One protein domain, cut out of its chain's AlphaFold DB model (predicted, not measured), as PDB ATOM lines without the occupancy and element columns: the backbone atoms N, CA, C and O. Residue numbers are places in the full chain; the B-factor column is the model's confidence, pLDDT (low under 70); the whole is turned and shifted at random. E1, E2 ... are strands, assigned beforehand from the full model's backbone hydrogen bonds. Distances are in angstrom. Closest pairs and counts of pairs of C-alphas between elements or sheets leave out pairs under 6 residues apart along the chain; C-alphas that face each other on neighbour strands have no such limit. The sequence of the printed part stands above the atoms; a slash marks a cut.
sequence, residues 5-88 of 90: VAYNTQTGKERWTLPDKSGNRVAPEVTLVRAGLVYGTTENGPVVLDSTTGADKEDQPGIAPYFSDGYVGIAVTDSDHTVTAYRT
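Overview. This is residues 5 to 88 of the 90 residues of an uncharacterized protein of Streptomyces alfalfae (UniProt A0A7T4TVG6). What picture do these atoms make? Three small antiparallel sheets stand in a row along the longest axis: the hairpin E1 and E2 at one end, the three-stranded sheet E3, E4 and E5 in the middle, and the hairpin E6 and E7 at the other end. The named strands of each sheet are apart from those of the next, and a long link, residues 51 to 71, runs from the middle sheet to the last hairpin. How much of it is named, and how large is it? The printed part has 84 residues, with no named helix and seven named strands, E1 to E7 in that order; the class is all strand, though under half of the residues, 36 of 84, are in named strands. The whole is compact, with a radius of gyration of the C-alphas of 13.4 A and spans of 37 by 28 by 19 A.

Along the chain. Where does the first hairpin lie? E1 is residues 5 to 7, 6.6 A long, with C-alpha 5 at (-20.395, 5.236, -11.492), and E2 is residues 14 to 18, 11.4 A long. Which strands follow? E3 is residues 29 to 34, 15.0 A; E4 is residues 37 to 42, 15.9 A; E5 is residues 45 to 50, 16.9 A. Where are the last two? E6 is residues 72 to 76, 13.5 A, and E7 is residues 83 to 87, 13.7 A, with C-alpha 87 at (-38.811, -11.657, -27.147).

Arrangement. How do E1 and E2 pair? They are an antiparallel hairpin at 166 degrees, with N 15 and O 6 at 2.8 A. How is the largest sheet ordered? E3, E4 and E5 form a meander, each strand the antiparallel neighbour of the one before, with E3 and E5 as edge strands. N 39 and O 32 are 2.8 A apart, and N 47 and O 40 are 2.8 A apart. What of E6 and E7? They are an antiparallel hairpin at 156 degrees, with N 73 and O 86 at 2.8 A, and residues 67 to 68 pair antiparallel with residues 73 to 74 of E6. Which strands stay apart? Among them are E2 and E3, and E5 and E6.

Size, cuts and confidence. How far does it reach? The two C-alphas farthest apart, those of Thr 11 and Asp 80, are 41.6 A apart. Which links are long, and is there a cut? The link E5 to E6, 21 residues, is long; the printed part has no cut. Where is confidence low? No printed residue is under 70, and the mean pLDDT of the printed part is 92.6.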
ATOM      1  N   VAL A   5     -20.024   4.693 -12.797       97.06
ATOM      2  CA  VAL A   5     -20.395   5.236 -11.492       97.06
ATOM      3  C   VAL A   5     -21.901   5.426 -11.439       97.06
ATOM      4  O   VAL A   5     -22.482   6.089 -12.300       97.06
ATOM      5  N   ALA A   6     -22.536   4.878 -10.408       97.19
ATOM      6  CA  ALA A   6     -23.939   5.143 -10.133       97.19
ATOM      7  C   ALA A   6     -24.095   6.230  -9.079       97.19
ATOM      8  O   ALA A   6     -23.438   6.220  -8.037       97.19
ATOM      9  N   TYR A   7     -25.051   7.123  -9.315       97.31
ATOM     10  CA  TYR A   7     -25.390   8.208  -8.406       97.31
ATOM     11  C   TYR A   7     -26.824   8.077  -7.904       97.31
ATOM     12  O   TYR A   7     -27.736   7.641  -8.607       97.31
ATOM     13  N   ASN A   8     -27.049   8.496  -6.663       95.94
ATOM     14  CA  ASN A   8     -28.382   8.714  -6.135       95.94
ATOM     15  C   ASN A   8     -28.985   9.961  -6.801       95.94
ATOM     16  O   ASN A   8     -28.467  11.060  -6.629       95.94
ATOM     17  N   THR A   9     -30.102   9.808  -7.507       92.00
ATOM     18  CA  THR A   9     -30.738  10.901  -8.261       92.00
ATOM     19  C   THR A   9     -31.304  12.025  -7.390       92.00
ATOM     20  O   THR A   9     -31.457  13.140  -7.873       92.00
ATOM     21  N   GLN A  10     -31.599  11.764  -6.113       96.50
ATOM     22  CA  GLN A  10     -32.116  12.775  -5.186       96.50
ATOM     23  C   GLN A  10     -30.998  13.610  -4.559       96.50
ATOM     24  O   GLN A  10     -31.193  14.787  -4.277       96.50
ATOM     25  N   THR A  11     -29.839  12.999  -4.295       97.19
ATOM     26  CA  THR A  11     -28.761  13.636  -3.518       97.19
ATOM     27  C   THR A  11     -27.493  13.913  -4.317       97.19
ATOM     28  O   THR A  11     -26.603  14.589  -3.808       97.19
ATOM     29  N   GLY A  12     -27.366  13.357  -5.523       96.62
ATOM     30  CA  GLY A  12     -26.148  13.405  -6.333       96.62
ATOM     31  C   GLY A  12     -24.970  12.624  -5.742       96.62
ATOM     32  O   GLY A  12     -23.863  12.709  -6.260       96.62
ATOM     33  N   LYS A  13     -25.171  11.875  -4.649       97.88
ATOM     34  CA  LYS A  13     -24.100  11.099  -4.014       97.88
ATOM     35  C   LYS A  13     -23.837   9.808  -4.777       97.88
ATOM     36  O   LYS A  13     -24.786   9.122  -5.156       97.88
ATOM     37  N   GLU A  14     -22.564   9.465  -4.943       97.25
ATOM     38  CA  GLU A  14     -22.141   8.163  -5.462       97.25
ATOM     39  C   GLU A  14     -22.733   7.033  -4.605       97.25
ATOM     40  O   GLU A  14     -22.745   7.111  -3.372       97.25
ATOM     41  N   ARG A  15     -23.259   6.002  -5.268       96.62
ATOM     42  CA  ARG A  15     -23.737   4.764  -4.639       96.62
ATOM     43  C   ARG A  15     -22.700   3.661  -4.745       96.62
ATOM     44  O   ARG A  15     -22.420   2.996  -3.753       96.62
ATOM     45  N   TRP A  16     -22.164   3.473  -5.942       97.12
ATOM     46  CA  TRP A  16     -21.161   2.467  -6.247       97.12
ATOM     47  C   TRP A  16     -20.380   2.876  -7.493       97.12
ATOM     48  O   TRP A  16     -20.840   3.693  -8.296       97.12
ATOM     49  N   THR A  17     -19.204   2.278  -7.641       97.06
ATOM     50  CA  THR A  17     -18.304   2.475  -8.773       97.06
ATOM     51  C   THR A  17     -17.683   1.141  -9.171       97.06
ATOM     52  O   THR A  17     -17.390   0.309  -8.305       97.06
ATOM     53  N   LEU A  18     -17.513   0.941 -10.475       96.75
ATOM     54  CA  LEU A  18     -16.713  -0.124 -11.065       96.75
ATOM     55  C   LEU A  18     -15.625   0.502 -11.952       96.75
ATOM     56  O   LEU A  18     -15.921   1.487 -12.634       96.75
ATOM     57  N   PRO A  19     -14.390  -0.032 -11.982       95.06
ATOM     58  CA  PRO A  19     -13.912  -1.210 -11.253       95.06
ATOM     59  C   PRO A  19     -13.933  -1.032  -9.730       95.06
ATOM     60  O   PRO A  19     -13.868   0.089  -9.219       95.06
ATOM     61  N   ASP A  20     -14.066  -2.140  -9.000       92.00
ATOM     62  CA  ASP A  20     -14.084  -2.078  -7.540       92.00
ATOM     63  C   ASP A  20     -12.676  -1.866  -6.957       92.00
ATOM     64  O   ASP A  20     -11.650  -2.078  -7.606       92.00
ATOM     65  N   LYS A  21     -12.609  -1.444  -5.689       88.69
ATOM     66  CA  LYS A  21     -11.324  -1.187  -5.015       88.69
ATOM     67  C   LYS A  21     -10.503  -2.452  -4.762       88.69
ATOM     68  O   LYS A  21      -9.316  -2.337  -4.466       88.69
ATOM     69  N   SER A  22     -11.131  -3.626  -4.809       89.38
ATOM     70  CA  SER A  22     -10.436  -4.899  -4.617       89.38
ATOM     71  C   SER A  22      -9.693  -5.345  -5.877       89.38
ATOM     72  O   SER A  22      -8.794  -6.175  -5.779       89.38
ATOM     73  N   GLY A  23     -10.034  -4.766  -7.035       83.81
ATOM     74  CA  GLY A  23      -9.466  -5.112  -8.335       83.81
ATOM     75  C   GLY A  23     -10.060  -6.383  -8.941       83.81
ATOM     76  O   GLY A  23      -9.597  -6.821  -9.987       83.81
ATOM     77  N   ASN A  24     -11.080  -6.971  -8.308       88.12
ATOM     78  CA  ASN A  24     -11.694  -8.220  -8.762       88.12
ATOM     79  C   ASN A  24     -12.808  -7.998  -9.787       88.12
ATOM     80  O   ASN A  24     -13.236  -8.945 -10.443       88.12
ATOM     81  N   ARG A  25     -13.305  -6.763  -9.912       93.00
ATOM     82  CA  ARG A  25     -14.376  -6.406 -10.846       93.00
ATOM     83  C   ARG A  25     -13.924  -5.277 -11.752       93.00
ATOM     84  O   ARG A  25     -13.351  -4.297 -11.279       93.00
ATOM     85  N   VAL A  26     -14.227  -5.412 -13.038       94.19
ATOM     86  CA  VAL A  26     -13.926  -4.429 -14.086       94.19
ATOM     87  C   VAL A  26     -15.138  -3.536 -14.369       94.19
ATOM     88  O   VAL A  26     -16.268  -3.892 -14.037       94.19
ATOM     89  N   ALA A  27     -14.909  -2.364 -14.963       95.50
ATOM     90  CA  ALA A  27     -15.994  -1.529 -15.473       95.50
ATOM     91  C   ALA A  27     -16.580  -2.153 -16.750       95.50
ATOM     92  O   ALA A  27     -15.809  -2.417 -17.674       95.50
ATOM     93  N   PRO A  28     -17.903  -2.376 -16.831       95.62
ATOM     94  CA  PRO A  28     -18.527  -2.773 -18.082       95.62
ATOM     95  C   PRO A  28     -18.716  -1.577 -19.020       95.62
ATOM     96  O   PRO A  28     -18.913  -0.446 -18.573       95.62
ATOM     97  N   GLU A  29     -18.760  -1.839 -20.320       95.00
ATOM     98  CA  GLU A  29     -19.395  -0.933 -21.270       95.00
ATOM     99  C   GLU A  29     -20.913  -1.057 -21.103       95.00
ATOM    100  O   GLU A  29     -21.496  -2.118 -21.323       95.00
ATOM    101  N   VAL A  30     -21.567   0.009 -20.639       96.62
ATOM    102  CA  VAL A  30     -23.011  -0.011 -20.366       96.62
ATOM    103  C   VAL A  30     -23.789   0.109 -21.672       96.62
ATOM    104  O   VAL A  30     -23.686   1.118 -22.365       96.62
ATOM    105  N   THR A  31     -24.638  -0.878 -21.955       96.31
ATOM    106  CA  THR A  31     -25.473  -0.916 -23.164       96.31
ATOM    107  C   THR A  31     -26.903  -0.445 -22.902       96.31
ATOM    108  O   THR A  31     -27.502   0.218 -23.747       96.31
ATOM    109  N   LEU A  32     -27.465  -0.755 -21.727       96.94
ATOM    110  CA  LEU A  32     -28.834  -0.381 -21.359       96.94
ATOM    111  C   LEU A  32     -28.993  -0.254 -19.843       96.94
ATOM    112  O   LEU A  32     -28.498  -1.071 -19.076       96.94
ATOM    113  N   VAL A  33     -29.782   0.728 -19.402       96.50
ATOM    114  CA  VAL A  33     -30.275   0.811 -18.020       96.50
ATOM    115  C   VAL A  33     -31.795   0.790 -18.047       96.50
ATOM    116  O   VAL A  33     -32.422   1.681 -18.623       96.50
ATOM    117  N   ARG A  34     -32.411  -0.227 -17.436       94.31
ATOM    118  CA  ARG A  34     -33.871  -0.403 -17.459       94.31
ATOM    119  C   ARG A  34     -34.356  -1.189 -16.251       94.31
ATOM    120  O   ARG A  34     -33.710  -2.136 -15.827       94.31
ATOM    121  N   ALA A  35     -35.518  -0.807 -15.718       93.62
ATOM    122  CA  ALA A  35     -36.235  -1.556 -14.680       93.62
ATOM    123  C   ALA A  35     -35.385  -1.930 -13.443       93.62
ATOM    124  O   ALA A  35     -35.552  -2.996 -12.864       93.62
ATOM    125  N   GLY A  36     -34.473  -1.045 -13.026       94.75
ATOM    126  CA  GLY A  36     -33.601  -1.295 -11.871       94.75
ATOM    127  C   GLY A  36     -32.360  -2.142 -12.174       94.75
ATOM    128  O   GLY A  36     -31.633  -2.490 -11.248       94.75
ATOM    129  N   LEU A  37     -32.096  -2.440 -13.447       96.31
ATOM    130  CA  LEU A  37     -30.943  -3.206 -13.905       96.31
ATOM    131  C   LEU A  37     -30.042  -2.361 -14.809       96.31
ATOM    132  O   LEU A  37     -30.513  -1.473 -15.528       96.31
ATOM    133  N   VAL A  38     -28.748  -2.659 -14.764       97.44
ATOM    134  CA  VAL A  38     -27.729  -2.160 -15.693       97.44
ATOM    135  C   VAL A  38     -27.222  -3.352 -16.492       97.44
ATOM    136  O   VAL A  38     -26.733  -4.318 -15.914       97.44
ATOM    137  N   TYR A  39     -27.349  -3.275 -17.808       96.69
ATOM    138  CA  TYR A  39     -26.826  -4.244 -18.760       96.69
ATOM    139  C   TYR A  39     -25.552  -3.683 -19.377       96.69
ATOM    140  O   TYR A  39     -25.469  -2.484 -19.663       96.69
ATOM    141  N   GLY A  40     -24.574  -4.548 -19.595       95.56
ATOM    142  CA  GLY A  40     -23.347  -4.161 -20.266       95.56
ATOM    143  C   GLY A  40     -22.491  -5.348 -20.654       95.56
ATOM    144  O   GLY A  40     -22.848  -6.496 -20.386       95.56
ATOM    145  N   THR A  41     -21.353  -5.059 -21.263       94.12
ATOM    146  CA  THR A  41     -20.361  -6.051 -21.676       94.12
ATOM    147  C   THR A  41     -19.019  -5.771 -21.011       94.12
ATOM    148  O   THR A  41     -18.668  -4.638 -20.688       94.12
ATOM    149  N   THR A  42     -18.275  -6.837 -20.753       92.62
ATOM    150  CA  THR A  42     -16.880  -6.801 -20.307       92.62
ATOM    151  C   THR A  42     -16.054  -7.679 -21.241       92.62
ATOM    152  O   THR A  42     -16.606  -8.421 -22.052       92.62
ATOM    153  N   GLU A  43     -14.733  -7.691 -21.071       89.06
ATOM    154  CA  GLU A  43     -13.866  -8.660 -21.758       89.06
ATOM    155  C   GLU A  43     -14.233 -10.132 -21.474       89.06
ATOM    156  O   GLU A  43     -13.931 -11.007 -22.280       89.06
ATOM    157  N   ASN A  44     -14.923 -10.402 -20.359       88.56
ATOM    158  CA  ASN A  44     -15.376 -11.739 -19.965       88.56
ATOM    159  C   ASN A  44     -16.813 -12.048 -20.420       88.56
ATOM    160  O   ASN A  44     -17.341 -13.111 -20.095       88.56
ATOM    161  N   GLY A  45     -17.444 -11.136 -21.165       90.81
ATOM    162  CA  GLY A  45     -18.804 -11.281 -21.671       90.81
ATOM    163  C   GLY A  45     -19.829 -10.362 -20.994       90.81
ATOM    164  O   GLY A  45     -19.456  -9.407 -20.296       90.81
ATOM    165  N   PRO A  46     -21.128 -10.606 -21.246       94.19
ATOM    166  CA  PRO A  46     -22.216  -9.766 -20.762       94.19
ATOM    167  C   PRO A  46     -22.377  -9.839 -19.241       94.19
ATOM    168  O   PRO A  46     -22.149 -10.872 -18.615       94.19
ATOM    169  N   VAL A  47     -22.826  -8.731 -18.656       95.81
ATOM    170  CA  VAL A  47     -23.135  -8.593 -17.230       95.81
ATOM    171  C   VAL A  47     -24.511  -7.967 -17.032       95.81
ATOM    172  O   VAL A  47     -24.954  -7.125 -17.819       95.81
ATOM    173  N   VAL A  48     -25.181  -8.359 -15.947       96.88
ATOM    174  CA  VAL A  48     -26.408  -7.715 -15.465       96.88
ATOM    175  C   VAL A  48     -26.191  -7.331 -14.013       96.88
ATOM    176  O   VAL A  48     -25.941  -8.195 -13.176       96.88
ATOM    177  N   LEU A  49     -26.296  -6.041 -13.710       97.56
ATOM    178  CA  LEU A  49     -26.068  -5.497 -12.376       97.56
ATOM    179  C   LEU A  49     -27.349  -4.907 -11.789       97.56
ATOM    180  O   LEU A  49     -28.178  -4.339 -12.502       97.56
ATOM    181  N   ASP A  50     -27.468  -4.953 -10.467       97.62
ATOM    182  CA  ASP A  50     -28.425  -4.136  -9.725       97.62
ATOM    183  C   ASP A  50     -28.058  -2.653  -9.872       97.62
ATOM    184  O   ASP A  50     -26.949  -2.244  -9.521       97.62
ATOM    185  N   SER A  51     -28.980  -1.808 -10.333       96.69
ATOM    186  CA  SER A  51     -28.676  -0.383 -10.518       96.69
ATOM    187  C   SER A  51     -28.462   0.373  -9.202       96.69
ATOM    188  O   SER A  51     -27.830   1.431  -9.179       96.69
ATOM    189  N   THR A  52     -28.965  -0.152  -8.084       96.25
ATOM    190  CA  THR A  52     -28.851   0.463  -6.760       96.25
ATOM    191  C   THR A  52     -27.584   0.046  -6.032       96.25
ATOM    192  O   THR A  52     -26.983   0.908  -5.387       96.25
ATOM    193  N   THR A  53     -27.178  -1.220  -6.127       96.44
ATOM    194  CA  THR A  53     -26.034  -1.759  -5.367       96.44
ATOM    195  C   THR A  53     -24.797  -2.041  -6.215       96.44
ATOM    196  O   THR A  53     -23.707  -2.143  -5.658       96.44
ATOM    197  N   GLY A  54     -24.943  -2.173  -7.535       96.12
ATOM    198  CA  GLY A  54     -23.864  -2.545  -8.451       96.12
ATOM    199  C   GLY A  54     -23.464  -4.018  -8.359       96.12
ATOM    200  O   GLY A  54     -22.475  -4.416  -8.973       96.12
ATOM    201  N   ALA A  55     -24.181  -4.829  -7.577       96.56
ATOM    202  CA  ALA A  55     -23.942  -6.265  -7.465       96.56
ATOM    203  C   ALA A  55     -24.444  -7.002  -8.710       96.56
ATOM    204  O   ALA A  55     -25.431  -6.578  -9.315       96.56
ATOM    205  N   ASP A  56     -23.787  -8.105  -9.058       95.62
ATOM    206  CA  ASP A  56     -24.243  -8.986 -10.131       95.62
ATOM    207  C   ASP A  56     -25.635  -9.549  -9.786       95.62
ATOM    208  O   ASP A  56     -25.921  -9.907  -8.639       95.62
ATOM    209  N   LYS A  57     -26.537  -9.532 -10.770       96.12
ATOM    210  CA  LYS A  57     -27.937  -9.971 -10.645       96.12
ATOM    211  C   LYS A  57     -28.212 -11.316 -11.288       96.12
ATOM    212  O   LYS A  57     -29.227 -11.922 -10.967       96.12
ATOM    213  N   GLU A  58     -27.340 -11.725 -12.194       92.50
ATOM    214  CA  GLU A  58     -27.440 -12.954 -12.959       92.50
ATOM    215  C   GLU A  58     -26.064 -13.618 -12.968       92.50
ATOM    216  O   GLU A  58     -25.059 -12.941 -13.201       92.50
ATOM    217  N   ASP A  59     -26.028 -14.924 -12.707       88.75
ATOM    218  CA  ASP A  59     -24.780 -15.689 -12.612       88.75
ATOM    219  C   ASP A  59     -24.213 -15.986 -14.006       88.75
ATOM    220  O   ASP A  59     -22.996 -16.045 -14.194       88.75
ATOM    221  N   GLN A  60     -25.097 -16.175 -14.992       87.50
ATOM    222  CA  GLN A  60     -24.730 -16.455 -16.383       87.50
ATOM    223  C   GLN A  60     -25.559 -15.620 -17.363       87.50
ATOM    224  O   GLN A  60     -26.459 -16.137 -18.033       87.50
ATOM    225  N   PRO A  61     -25.271 -14.315 -17.478       87.56
ATOM    226  CA  PRO A  61     -25.931 -13.462 -18.451       87.56
ATOM    227  C   PRO A  61     -25.710 -13.988 -19.869       87.56
ATOM    228  O   PRO A  61     -24.584 -14.266 -20.274       87.56
ATOM    229  N   GLY A  62     -26.789 -14.119 -20.639       86.25
ATOM    230  CA  GLY A  62     -26.697 -14.576 -22.027       86.25
ATOM    231  C   GLY A  62     -26.360 -13.458 -23.014       86.25
ATOM    232  O   GLY A  62     -25.578 -13.661 -23.937       86.25
ATOM    233  N   ILE A  63     -26.963 -12.276 -22.844       86.69
ATOM    234  CA  ILE A  63     -26.846 -11.161 -23.793       86.69
ATOM    235  C   ILE A  63     -27.060  -9.811 -23.101       86.69
ATOM    236  O   ILE A  63     -27.875  -9.701 -22.183       86.69
ATOM    237  N   ALA A  64     -26.356  -8.775 -23.562       92.88
ATOM    238  CA  ALA A  64     -26.532  -7.396 -23.114       92.88
ATOM    239  C   ALA A  64     -27.255  -6.577 -24.206       92.88
ATOM    240  O   ALA A  64     -26.665  -6.278 -25.245       92.88
ATOM    241  N   PRO A  65     -28.548  -6.239 -24.038       95.00
ATOM    242  CA  PRO A  65     -29.283  -5.468 -25.035       95.00
ATOM    243  C   PRO A  65     -28.864  -3.997 -25.055       95.00
ATOM    244  O   PRO A  65     -28.531  -3.425 -24.020       95.00
ATOM    245  N   TYR A  66     -28.976  -3.370 -26.227       94.81
ATOM    246  CA  TYR A  66     -28.858  -1.916 -26.415       94.81
ATOM    247  C   TYR A  66     -30.218  -1.214 -26.322       94.81
ATOM    248  O   TYR A  66     -30.311  -0.023 -26.037       94.81
ATOM    249  N   PHE A  67     -31.299  -1.956 -26.563       94.56
ATOM    250  CA  PHE A  67     -32.660  -1.449 -26.472       94.56
ATOM    251  C   PHE A  67     -33.603  -2.535 -25.965       94.56
ATOM    252  O   PHE A  67     -33.499  -3.695 -26.361       94.56
ATOM    253  N   SER A  68     -34.561  -2.144 -25.124       93.62
ATOM    254  CA  SER A  68     -35.723  -2.973 -24.831       93.62
ATOM    255  C   SER A  68     -36.926  -2.138 -24.404       93.62
ATOM    256  O   SER A  68     -36.807  -1.216 -23.592       93.62
ATOM    257  N   ASP A  69     -38.104  -2.506 -24.901       91.88
ATOM    258  CA  ASP A  69     -39.397  -1.962 -24.470       91.88
ATOM    259  C   ASP A  69     -40.090  -2.840 -23.410       91.88
ATOM    260  O   ASP A  69     -41.145  -2.471 -22.892       91.88
ATOM    261  N   GLY A  70     -39.462  -3.952 -23.014       88.00
ATOM    262  CA  GLY A  70     -40.008  -4.941 -22.083       88.00
ATOM    263  C   GLY A  70     -40.785  -6.079 -22.739       88.00
ATOM    264  O   GLY A  70     -41.191  -6.984 -22.023       88.00
ATOM    265  N   TYR A  71     -40.958  -6.059 -24.059       90.88
ATOM    266  CA  TYR A  71     -41.486  -7.179 -24.846       90.88
ATOM    267  C   TYR A  71     -40.463  -7.688 -25.862       90.88
ATOM    268  O   TYR A  71     -40.430  -8.880 -26.177       90.88
ATOM    269  N   VAL A  72     -39.639  -6.783 -26.388       92.81
ATOM    270  CA  VAL A  72     -38.568  -7.061 -27.341       92.81
ATOM    271  C   VAL A  72     -37.255  -6.512 -26.792       92.81
ATOM    272  O   VAL A  72     -37.203  -5.408 -26.243       92.81
ATOM    273  N   GLY A  73     -36.187  -7.290 -26.938       93.62
ATOM    274  CA  GLY A  73     -34.803  -6.862 -26.768       93.62
ATOM    275  C   GLY A  73     -34.096  -6.814 -28.119       93.62
ATOM    276  O   GLY A  73     -34.290  -7.701 -28.950       93.62
ATOM    277  N   ILE A  74     -33.284  -5.780 -28.336       95.56
ATOM    278  CA  ILE A  74     -32.374  -5.676 -29.480       95.56
ATOM    279  C   ILE A  74     -30.952  -5.670 -28.939       95.56
ATOM    280  O   ILE A  74     -30.599  -4.839 -28.096       95.56
ATOM    281  N   ALA A  75     -30.144  -6.589 -29.446       93.06
ATOM    282  CA  ALA A  75     -28.761  -6.756 -29.046       93.06
ATOM    283  C   ALA A  75     -27.872  -7.044 -30.256       93.06
ATOM    284  O   ALA A  75     -28.342  -7.514 -31.295       93.06
ATOM    285  N   VAL A  76     -26.584  -6.768 -30.091       88.12
ATOM    286  CA  VAL A  76     -25.540  -7.149 -31.038       88.12
ATOM    287  C   VAL A  76     -24.717  -8.237 -30.369       88.12
ATOM    288  O   VAL A  76     -24.355  -8.095 -29.205       88.12
ATOM    289  N   THR A  77     -24.461  -9.328 -31.080       78.69
ATOM    290  CA  THR A  77     -23.548 -10.366 -30.592       78.69
ATOM    291  C   THR A  77     -22.118  -9.918 -30.869       78.69
ATOM    292  O   THR A  77     -21.779  -9.624 -32.014       78.69
ATOM    293  N   ASP A  78     -21.277  -9.857 -29.837       72.56
ATOM    294  CA  ASP A  78     -19.929  -9.287 -29.964       72.56
ATOM    295  C   ASP A  78     -19.018 -10.082 -30.913       72.56
ATOM    296  O   ASP A  78     -18.144  -9.503 -31.551       72.56
ATOM    297  N   SER A  79     -19.216 -11.399 -31.041       74.69
ATOM    298  CA  SER A  79     -18.329 -12.272 -31.821       74.69
ATOM    299  C   SER A  79     -18.461 -12.121 -33.338       74.69
ATOM    300  O   SER A  79     -17.475 -12.305 -34.051       74.69
ATOM    301  N   ASP A  80     -19.659 -11.831 -33.843       81.50
ATOM    302  CA  ASP A  80     -19.959 -11.793 -35.280       81.50
ATOM    303  C   ASP A  80     -20.709 -10.523 -35.719       81.50
ATOM    304  O   ASP A  80     -21.058 -10.381 -36.891       81.50
ATOM    305  N   HIS A  81     -20.935  -9.590 -34.789       82.38
ATOM    306  CA  HIS A  81     -21.704  -8.358 -34.974       82.38
ATOM    307  C   HIS A  81     -23.129  -8.581 -35.504       82.38
ATOM    308  O   HIS A  81     -23.741  -7.672 -36.077       82.38
ATOM    309  N   THR A  82     -23.694  -9.771 -35.293       89.06
ATOM    310  CA  THR A  82     -25.067 -10.067 -35.690       89.06
ATOM    311  C   THR A  82     -26.047  -9.309 -34.801       89.06
ATOM    312  O   THR A  82     -26.036  -9.436 -33.574       89.06
ATOM    313  N   VAL A  83     -26.952  -8.555 -35.430       91.62
ATOM    314  CA  VAL A  83     -28.084  -7.919 -34.750       91.62
ATOM    315  C   VAL A  83     -29.188  -8.952 -34.546       91.62
ATOM    316  O   VAL A  83     -29.720  -9.498 -35.512       91.62
ATOM    317  N   THR A  84     -29.568  -9.180 -33.291       91.62
ATOM    318  CA  THR A  84     -30.665 -10.081 -32.919       91.62
ATOM    319  C   THR A  84     -31.777  -9.301 -32.232       91.62
ATOM    320  O   THR A  84     -31.533  -8.545 -31.291       91.62
ATOM    321  N   ALA A  85     -33.011  -9.522 -32.684       91.94
ATOM    322  CA  ALA A  85     -34.213  -9.140 -31.958       91.94
ATOM    323  C   ALA A  85     -34.819 -10.393 -31.315       91.94
ATOM    324  O   ALA A  85     -35.067 -11.382 -32.004       91.94
ATOM    325  N   TYR A  86     -35.057 -10.354 -30.006       89.44
ATOM    326  CA  TYR A  86     -35.614 -11.476 -29.249       89.44
ATOM    327  C   TYR A  86     -36.771 -11.015 -28.364       89.44
ATOM    328  O   TYR A  86     -36.833  -9.859 -27.948       89.44
ATOM    329  N   ARG A  87     -37.715 -11.919 -28.085       90.38
ATOM    330  CA  ARG A  87     -38.811 -11.657 -27.147       90.38
ATOM    331  C   ARG A  87     -38.285 -11.753 -25.717       90.38
ATOM    332  O   ARG A  87     -37.589 -12.712 -25.397       90.38
ATOM    333  N   THR A  88     -38.642 -10.804 -24.865       84.00
ATOM    334  CA  THR A  88     -38.414 -10.912 -23.421       84.00
ATOM    335  C   THR A  88     -39.587 -11.665 -22.794       84.00
ATOM    336  O   THR A  88     -40.741 -11.406 -23.140       84.00
TER     337      THR A  88